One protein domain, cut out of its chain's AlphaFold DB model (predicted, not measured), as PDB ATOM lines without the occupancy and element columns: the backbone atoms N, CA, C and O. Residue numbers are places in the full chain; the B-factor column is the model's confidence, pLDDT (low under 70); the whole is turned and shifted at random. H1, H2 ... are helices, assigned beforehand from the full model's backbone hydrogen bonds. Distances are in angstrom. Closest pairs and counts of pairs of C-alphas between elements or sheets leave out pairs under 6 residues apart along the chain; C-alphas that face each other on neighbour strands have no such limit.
ATOM      1  N   THR A 234      21.402 -10.362 -36.273       40.81
ATOM      2  CA  THR A 234      20.943  -9.141 -36.969       40.81
ATOM      3  C   THR A 234      20.768  -7.941 -36.041       40.81
ATOM      4  O   THR A 234      20.600  -6.805 -36.492       40.81
ATOM      5  N   LEU A 235      20.831  -8.161 -34.728       48.38
ATOM      6  CA  LEU A 235      20.723  -7.098 -33.742       48.38
ATOM      7  C   LEU A 235      22.094  -6.452 -33.536       48.38
ATOM      8  O   LEU A 235      22.829  -6.794 -32.615       48.38
ATOM      9  N   TYR A 236      22.415  -5.461 -34.372       43.06
ATOM     10  CA  TYR A 236      23.564  -4.563 -34.169       43.06
ATOM     11  C   TYR A 236      23.599  -3.966 -32.746       43.06
ATOM     12  O   TYR A 236      24.669  -3.739 -32.190       43.06
ATOM     13  N   GLU A 237      22.433  -3.791 -32.117       48.03
ATOM     14  CA  GLU A 237      22.263  -3.301 -30.740       48.03
ATOM     15  C   GLU A 237      22.760  -4.287 -29.657       48.03
ATOM     16  O   GLU A 237      22.998  -3.890 -28.514       48.03
ATOM     17  N   ASN A 238      22.960  -5.566 -29.999       50.84
ATOM     18  CA  ASN A 238      23.459  -6.593 -29.077       50.84
ATOM     19  C   ASN A 238      24.982  -6.773 -29.113       50.84
ATOM     20  O   ASN A 238      25.528  -7.433 -28.232       50.84
ATOM     21  N   LEU A 239      25.660  -6.158 -30.083       58.16
ATOM     22  CA  LEU A 239      27.121  -6.196 -30.224       58.16
ATOM     23  C   LEU A 239      27.805  -4.948 -29.663       58.16
ATOM     24  O   LEU A 239      29.026  -4.827 -29.729       58.16
ATOM     25  N   VAL A 240      27.033  -4.008 -29.112       70.81
ATOM     26  CA  VAL A 240      27.600  -2.834 -28.452       70.81
ATOM     27  C   VAL A 240      28.250  -3.298 -27.158       70.81
ATOM     28  O   VAL A 240      27.571  -3.625 -26.183       70.81
ATOM     29  N   TRP A 241      29.580  -3.343 -27.174       82.25
ATOM     30  CA  TRP A 241      30.367  -3.579 -25.979       82.25
ATOM     31  C   TRP A 241      30.130  -2.441 -24.990       82.25
ATOM     32  O   TRP A 241      30.423  -1.279 -25.278       82.25
ATOM     33  N   ASP A 242      29.584  -2.769 -23.825       84.06
ATOM     34  CA  ASP A 242      29.327  -1.769 -22.804       84.06
ATOM     35  C   ASP A 242      30.619  -1.442 -22.048       84.06
ATOM     36  O   ASP A 242      31.299  -2.325 -21.520       84.06
ATOM     37  N   VAL A 243      30.944  -0.152 -21.953       83.50
ATOM     38  CA  VAL A 243      32.143   0.342 -21.262       83.50
ATOM     39  C   VAL A 243      32.155  -0.092 -19.790       83.50
ATOM     40  O   VAL A 243      33.225  -0.309 -19.220       83.50
ATOM     41  N   GLN A 244      30.982  -0.294 -19.175       90.00
ATOM     42  CA  GLN A 244      30.888  -0.749 -17.783       90.00
ATOM     43  C   GLN A 244      31.371  -2.197 -17.568       90.00
ATOM     44  O   GLN A 244      31.635  -2.590 -16.433       90.00
ATOM     45  N   TRP A 245      31.509  -2.997 -18.633       88.81
ATOM     46  CA  TRP A 245      32.069  -4.358 -18.571       88.81
ATOM     47  C   TRP A 245      33.610  -4.361 -18.588       88.81
ATOM     48  O   TRP A 245      34.252  -5.409 -18.445       88.81
ATOM     49  N   GLY A 246      34.221  -3.181 -18.715       90.94
ATOM     50  CA  GLY A 246      35.665  -2.996 -18.795       90.94
ATOM     51  C   GLY A 246      36.195  -3.154 -20.224       90.94
ATOM     52  O   GLY A 246      35.422  -3.107 -21.177       90.94
ATOM     53  N   PRO A 247      37.515  -3.314 -20.408       89.25
ATOM     54  CA  PRO A 247      38.109  -3.437 -21.740       89.25
ATOM     55  C   PRO A 247      37.671  -4.727 -22.440       89.25
ATOM     56  O   PRO A 247      37.526  -5.763 -21.789       89.25
ATOM     57  N   ILE A 248      37.503  -4.680 -23.760       86.69
ATOM     58  CA  ILE A 248      37.232  -5.874 -24.568       86.69
ATOM     59  C   ILE A 248      38.364  -6.886 -24.335       86.69
ATOM     60  O   ILE A 248      39.525  -6.512 -24.523       86.69
ATOM     61  N   PRO A 249      38.064  -8.123 -23.900       87.31
ATOM     62  CA  PRO A 249      39.088  -9.128 -23.665       87.31
ATOM     63  C   PRO A 249      39.782  -9.477 -24.978       87.31
ATOM     64  O   PRO A 249      39.125  -9.683 -26.000       87.31
ATOM     65  N   ARG A 250      41.110  -9.551 -24.949       86.56
ATOM     66  CA  ARG A 250      41.913 -10.032 -26.075       86.56
ATOM     67  C   ARG A 250      42.478 -11.399 -25.747       86.56
ATOM     68  O   ARG A 250      42.743 -11.709 -24.593       86.56
ATOM     69  N   LEU A 251      42.747 -12.198 -26.774       83.94
ATOM     70  CA  LEU A 251      43.375 -13.513 -26.596       83.94
ATOM     71  C   LEU A 251      44.778 -13.401 -25.972       83.94
ATOM     72  O   LEU A 251      45.221 -14.333 -25.313       83.94
ATOM     73  N   THR A 252      45.445 -12.255 -26.131       84.56
ATOM     74  CA  THR A 252      46.719 -11.922 -25.473       84.56
ATOM     75  C   THR A 252      46.587 -11.687 -23.974       84.56
ATOM     76  O   THR A 252      47.551 -11.885 -23.254       84.56
ATOM     77  N   ASP A 253      45.413 -11.261 -23.504       83.69
ATOM     78  CA  ASP A 253      45.170 -10.993 -22.081       83.69
ATOM     79  C   ASP A 253      44.824 -12.283 -21.318       83.69
ATOM     80  O   ASP A 253      44.799 -12.293 -20.090       83.69
ATOM     81  N   ILE A 254      44.481 -13.341 -22.060       84.88
ATOM     82  CA  ILE A 254      44.046 -14.643 -21.547       84.88
ATOM     83  C   ILE A 254      45.224 -15.617 -21.475       84.88
ATOM     84  O   ILE A 254      45.281 -16.445 -20.571       84.88
ATOM     85  N   ALA A 255      46.157 -15.531 -22.424       82.75
ATOM     86  CA  ALA A 255      47.388 -16.297 -22.353       82.75
ATOM     87  C   ALA A 255      48.309 -15.672 -21.298       82.75
ATOM     88  O   ALA A 255      48.770 -14.547 -21.469       82.75
ATOM     89  N   GLU A 256      48.575 -16.404 -20.214       73.88
ATOM     90  CA  GLU A 256      49.564 -16.000 -19.203       73.88
ATOM     91  C   GLU A 256      50.959 -15.817 -19.833       73.88
ATOM     92  O   GLU A 256      51.711 -14.932 -19.427       73.88
ATOM     93  N   ASP A 257      51.242 -16.569 -20.904       77.81
ATOM     94  CA  ASP A 257      52.463 -16.474 -21.698       77.81
ATOM     95  C   ASP A 257      52.201 -15.826 -23.062       77.81
ATOM     96  O   ASP A 257      51.532 -16.386 -23.930       77.81
ATOM     97  N   SER A 258      52.815 -14.659 -23.288       70.62
ATOM     98  CA  SER A 258      52.661 -13.831 -24.502       70.62
ATOM     99  C   SER A 258      52.908 -14.537 -25.849       70.62
ATOM    100  O   SER A 258      52.466 -14.038 -26.884       70.62
ATOM    101  N   ASN A 259      53.565 -15.700 -25.850       75.94
ATOM    102  CA  ASN A 259      53.924 -16.441 -27.061       75.94
ATOM    103  C   ASN A 259      53.047 -17.675 -27.325       75.94
ATOM    104  O   ASN A 259      53.120 -18.247 -28.415       75.94
ATOM    105  N   VAL A 260      52.216 -18.097 -26.367       80.50
ATOM    106  CA  VAL A 260      51.414 -19.321 -26.486       80.50
ATOM    107  C   VAL A 260      49.957 -18.950 -26.742       80.50
ATOM    108  O   VAL A 260      49.382 -18.085 -26.086       80.50
ATOM    109  N   ARG A 261      49.329 -19.584 -27.738       82.00
ATOM    110  CA  ARG A 261      47.893 -19.389 -27.984       82.00
ATOM    111  C   ARG A 261      47.115 -19.982 -26.798       82.00
ATOM    112  O   ARG A 261      47.359 -21.142 -26.477       82.00
ATOM    113  N   PRO A 262      46.181 -19.233 -26.180       86.44
ATOM    114  CA  PRO A 262      45.431 -19.739 -25.037       86.44
ATOM    115  C   PRO A 262      44.565 -20.928 -25.462       86.44
ATOM    116  O   PRO A 262      44.007 -20.931 -26.567       86.44
ATOM    117  N   THR A 263      44.449 -21.924 -24.587       87.06
ATOM    118  CA  THR A 263      43.556 -23.069 -24.802       87.06
ATOM    119  C   THR A 263      42.094 -22.646 -24.643       87.06
ATOM    120  O   THR A 263      41.784 -21.660 -23.969       87.06
ATOM    121  N   THR A 264      41.163 -23.400 -25.233       80.19
ATOM    122  CA  THR A 264      39.716 -23.152 -25.086       80.19
ATOM    123  C   THR A 264      39.306 -23.079 -23.620       80.19
ATOM    124  O   THR A 264      38.572 -22.177 -23.225       80.19
ATOM    125  N   GLN A 265      39.841 -23.988 -22.803       82.06
ATOM    126  CA  GLN A 265      39.552 -24.041 -21.377       82.06
ATOM    127  C   GLN A 265      40.026 -22.773 -20.658       82.06
ATOM    128  O   GLN A 265      39.260 -22.192 -19.899       82.06
ATOM    129  N   GLN A 266      41.227 -22.272 -20.970       89.00
ATOM    130  CA  GLN A 266      41.729 -21.012 -20.412       89.00
ATOM    131  C   GLN A 266      40.848 -19.817 -20.800       89.00
ATOM    132  O   GLN A 266      40.575 -18.953 -19.968       89.00
ATOM    133  N   VAL A 267      40.361 -19.775 -22.046       89.06
ATOM    134  CA  VAL A 267      39.433 -18.726 -22.499       89.06
ATOM    135  C   VAL A 267      38.112 -18.797 -21.739       89.06
ATOM    136  O   VAL A 267      37.640 -17.773 -21.239       89.06
ATOM    137  N   LEU A 268      37.526 -19.987 -21.611       86.44
ATOM    138  CA  LEU A 268      36.277 -20.178 -20.877       86.44
ATOM    139  C   LEU A 268      36.442 -19.862 -19.391       86.44
ATOM    140  O   LEU A 268      35.599 -19.167 -18.828       86.44
ATOM    141  N   ASP A 269      37.530 -20.300 -18.761       90.06
ATOM    142  CA  ASP A 269      37.813 -20.040 -17.350       90.06
ATOM    143  C   ASP A 269      38.022 -18.550 -17.086       90.06
ATOM    144  O   ASP A 269      37.437 -18.010 -16.143       90.06
ATOM    145  N   TYR A 270      38.749 -17.852 -17.962       93.44
ATOM    146  CA  TYR A 270      38.919 -16.403 -17.888       93.44
ATOM    147  C   TYR A 270      37.583 -15.663 -18.031       93.44
ATOM    148  O   TYR A 270      37.246 -14.800 -17.213       93.44
ATOM    149  N   LEU A 271      36.792 -15.996 -19.056       92.19
ATOM    150  CA  LEU A 271      35.501 -15.350 -19.296       92.19
ATOM    151  C   LEU A 271      34.511 -15.647 -18.175       92.19
ATOM    152  O   LEU A 271      33.798 -14.741 -17.739       92.19
ATOM    153  N   ASN A 272      34.510 -16.879 -17.667       91.00
ATOM    154  CA  ASN A 272      33.743 -17.247 -16.493       91.00
ATOM    155  C   ASN A 272      34.197 -16.397 -15.320       91.00
ATOM    156  O   ASN A 272      33.378 -15.665 -14.788       91.00
ATOM    157  N   GLN A 273      35.477 -16.396 -14.952       92.94
ATOM    158  CA  GLN A 273      35.997 -15.628 -13.818       92.94
ATOM    159  C   GLN A 273      35.648 -14.135 -13.905       92.94
ATOM    160  O   GLN A 273      35.252 -13.539 -12.898       92.94
ATOM    161  N   ARG A 274      35.746 -13.549 -15.100       92.31
ATOM    162  CA  ARG A 274      35.540 -12.117 -15.331       92.31
ATOM    163  C   ARG A 274      34.069 -11.713 -15.433       92.31
ATOM    164  O   ARG A 274      33.690 -10.668 -14.907       92.31
ATOM    165  N   PHE A 275      33.238 -12.524 -16.083       92.69
ATOM    166  CA  PHE A 275      31.848 -12.188 -16.404       92.69
ATOM    167  C   PHE A 275      30.816 -13.107 -15.736       92.69
ATOM    168  O   PHE A 275      29.662 -13.098 -16.157       92.69
ATOM    169  N   ARG A 276      31.178 -13.833 -14.657       84.38
ATOM    170  CA  ARG A 276      30.323 -14.812 -13.930       84.38
ATOM    171  C   ARG A 276      28.845 -14.442 -13.840       84.38
ATOM    172  O   ARG A 276      27.979 -15.290 -14.007       84.38
ATOM    173  N   PHE A 277      28.559 -13.185 -13.509       86.44
ATOM    174  CA  PHE A 277      27.204 -12.709 -13.227       86.44
ATOM    175  C   PHE A 277      26.560 -11.950 -14.390       86.44
ATOM    176  O   PHE A 277      25.397 -11.564 -14.299       86.44
ATOM    177  N   ASN A 278      27.293 -11.718 -15.478       89.19
ATOM    178  CA  ASN A 278      26.844 -10.906 -16.597       89.19
ATOM    179  C   ASN A 278      26.848 -11.716 -17.897       89.19
ATOM    180  O   ASN A 278      27.784 -11.661 -18.693       89.19
ATOM    181  N   ARG A 279      25.743 -12.439 -18.120       81.75
ATOM    182  CA  ARG A 279      25.531 -13.285 -19.305       81.75
ATOM    183  C   ARG A 279      25.641 -12.506 -20.617       81.75
ATOM    184  O   ARG A 279      26.118 -13.050 -21.606       81.75
ATOM    185  N   ARG A 280      25.215 -11.238 -20.631       84.31
ATOM    186  CA  ARG A 280      25.293 -10.398 -21.831       84.31
ATOM    187  C   ARG A 280      26.749 -10.095 -22.176       84.31
ATOM    188  O   ARG A 280      27.153 -10.366 -23.295       84.31
ATOM    189  N   ALA A 281      27.539  -9.642 -21.200       87.06
ATOM    190  CA  ALA A 281      28.969  -9.400 -21.391       87.06
ATOM    191  C   ALA A 281      29.724 -10.672 -21.801       87.06
ATOM    192  O   ALA A 281      30.561 -10.622 -22.694       87.06
ATOM    193  N   TYR A 282      29.391 -11.810 -21.183       89.00
ATOM    194  CA  TYR A 282      29.985 -13.108 -21.502       89.00
ATOM    195  C   TYR A 282      29.727 -13.521 -22.960       89.00
ATOM    196  O   TYR A 282      30.668 -13.816 -23.692       89.00
ATOM    197  N   ASN A 283      28.468 -13.483 -23.408       84.56
ATOM    198  CA  ASN A 283      28.115 -13.861 -24.778       84.56
ATOM    199  C   ASN A 283      28.705 -12.890 -25.806       84.56
ATOM    200  O   ASN A 283      29.292 -13.328 -26.787       84.56
ATOM    201  N   THR A 284      28.630 -11.579 -25.554       85.81
ATOM    202  CA  THR A 284      29.243 -10.587 -26.447       85.81
ATOM    203  C   THR A 284      30.768 -10.742 -26.488       85.81
ATOM    204  O   THR A 284      31.366 -10.548 -27.540       85.81
ATOM    205  N   ALA A 285      31.418 -11.130 -25.383       87.81
ATOM    206  CA  ALA A 285      32.853 -11.418 -25.373       87.81
ATOM    207  C   ALA A 285      33.196 -12.646 -26.221       87.81
ATOM    208  O   ALA A 285      34.181 -12.608 -26.953       87.81
ATOM    209  N   LEU A 286      32.381 -13.703 -26.163       85.19
ATOM    210  CA  LEU A 286      32.540 -14.865 -27.037       85.19
ATOM    211  C   LEU A 286      32.357 -14.496 -28.508       85.19
ATOM    212  O   LEU A 286      33.189 -14.889 -29.313       85.19
ATOM    213  N   ASP A 287      31.347 -13.696 -28.847       82.50
ATOM    214  CA  ASP A 287      31.113 -13.259 -30.229       82.50
ATOM    215  C   ASP A 287      32.256 -12.381 -30.767       82.50
ATOM    216  O   ASP A 287      32.551 -12.396 -31.961       82.50
ATOM    217  N   VAL A 288      32.908 -11.603 -29.898       82.75
ATOM    218  CA  VAL A 288      34.063 -10.771 -30.270       82.75
ATOM    219  C   VAL A 288      35.340 -11.606 -30.404       82.75
ATOM    220  O   VAL A 288      36.135 -11.359 -31.309       82.75
ATOM    221  N   LEU A 289      35.549 -12.587 -29.522       83.06
ATOM    222  CA  LEU A 289      36.715 -13.477 -29.559       83.06
ATOM    223  C   LEU A 289      36.606 -14.533 -30.670       83.06
ATOM    224  O   LEU A 289      37.622 -14.926 -31.244       83.06
ATOM    225  N   PHE A 290      35.385 -14.967 -30.971       80.81
ATOM    226  CA  PHE A 290      35.041 -16.004 -31.939       80.81
ATOM    227  C   PHE A 290      33.870 -15.532 -32.812       80.81
ATOM    228  O   PHE A 290      32.743 -16.015 -32.659       80.81
ATOM    229  N   PRO A 291      34.106 -14.576 -33.727       71.69
ATOM    230  CA  PRO A 291      33.069 -14.132 -34.643       71.69
ATOM    231  C   PRO A 291      32.543 -15.325 -35.458       71.69
ATOM    232  O   PRO A 291      33.340 -16.163 -35.888       71.69
ATOM    233  N   PRO A 292      31.218 -15.430 -35.666       59.16
ATOM    234  CA  PRO A 292      30.639 -16.538 -36.415       59.16
ATOM    235  C   PRO A 292      31.210 -16.573 -37.835       59.16
ATOM    236  O   PRO A 292      31.313 -15.542 -38.507       59.16
ATOM    237  N   GLU A 293      31.584 -17.773 -38.279       49.22
ATOM    238  CA  GLU A 293      32.090 -18.024 -39.627       49.22
ATOM    239  C   GLU A 293      31.080 -17.507 -40.668       49.22
ATOM    240  O   GLU A 293      29.873 -17.699 -40.530       49.22
TER     241      GLU A 293
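This is residues 234 to 293 of the 579 residues of an uncharacterized protein of Dichomitus squalens (strain LYAD-421) (UniProt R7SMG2). Two helices, H2 and H3, make a V-shaped helical hairpin, joined by a tight turn at the point of the V. The first stretch, residues 234 to 250, has no named element and runs past one side of this hairpin to the short helix H1, which touches H2. The printed part has 60 residues with three named helices, in the order H1, H2, H3, and no named strand. Its class is all helix, though under half of the residues, 27 of 60, are in named elements. It is compact, with a radius of gyration of the C-alphas of 11.8 A, and spans 34 by 27 by 17 A.

H1, residues 251 to 254, touches H2, residues 264 to 275, whose residues 266 to 270 alone take part; the closest C-alphas, of Ile 254 and Val 267, are 6.2 A apart. H2 touches H3, residues 279 to 289, with its residues 271 to 275 alone; the closest C-alphas, of Phe 275 and Tyr 282, are 5.5 A apart. H2 and H3 form a helical hairpin, running opposite ways at a steep tilt of 40 degrees. H1 and H3 are close but not clearly touching, with the closest C-alphas, of Leu 251 and Leu 289, 7.3 A apart. In H2 and H3 every O i to N i+4 pair is within hydrogen-bond range; H1 is too short for such a pair.

H1 begins at C-alpha 251 (43.375, -13.513, -26.596) and is 5.2 A long from first to last C-alpha. H2 measures 16.0 A, beginning at C-alpha 264 (39.716, -23.152, -25.086). H3 measures 15.2 A and ends at C-alpha 289 (36.715, -13.477, -29.559).

The two C-alphas farthest apart, of Thr 234 and Asp 257, are 35.8 A apart. The printed part has no cut; the link from H1 to H2 is short and that from H2 to H3 is tight. The mean pLDDT of the printed part is 80.2, with residues 234 to 239 and 292 to 293 under 70.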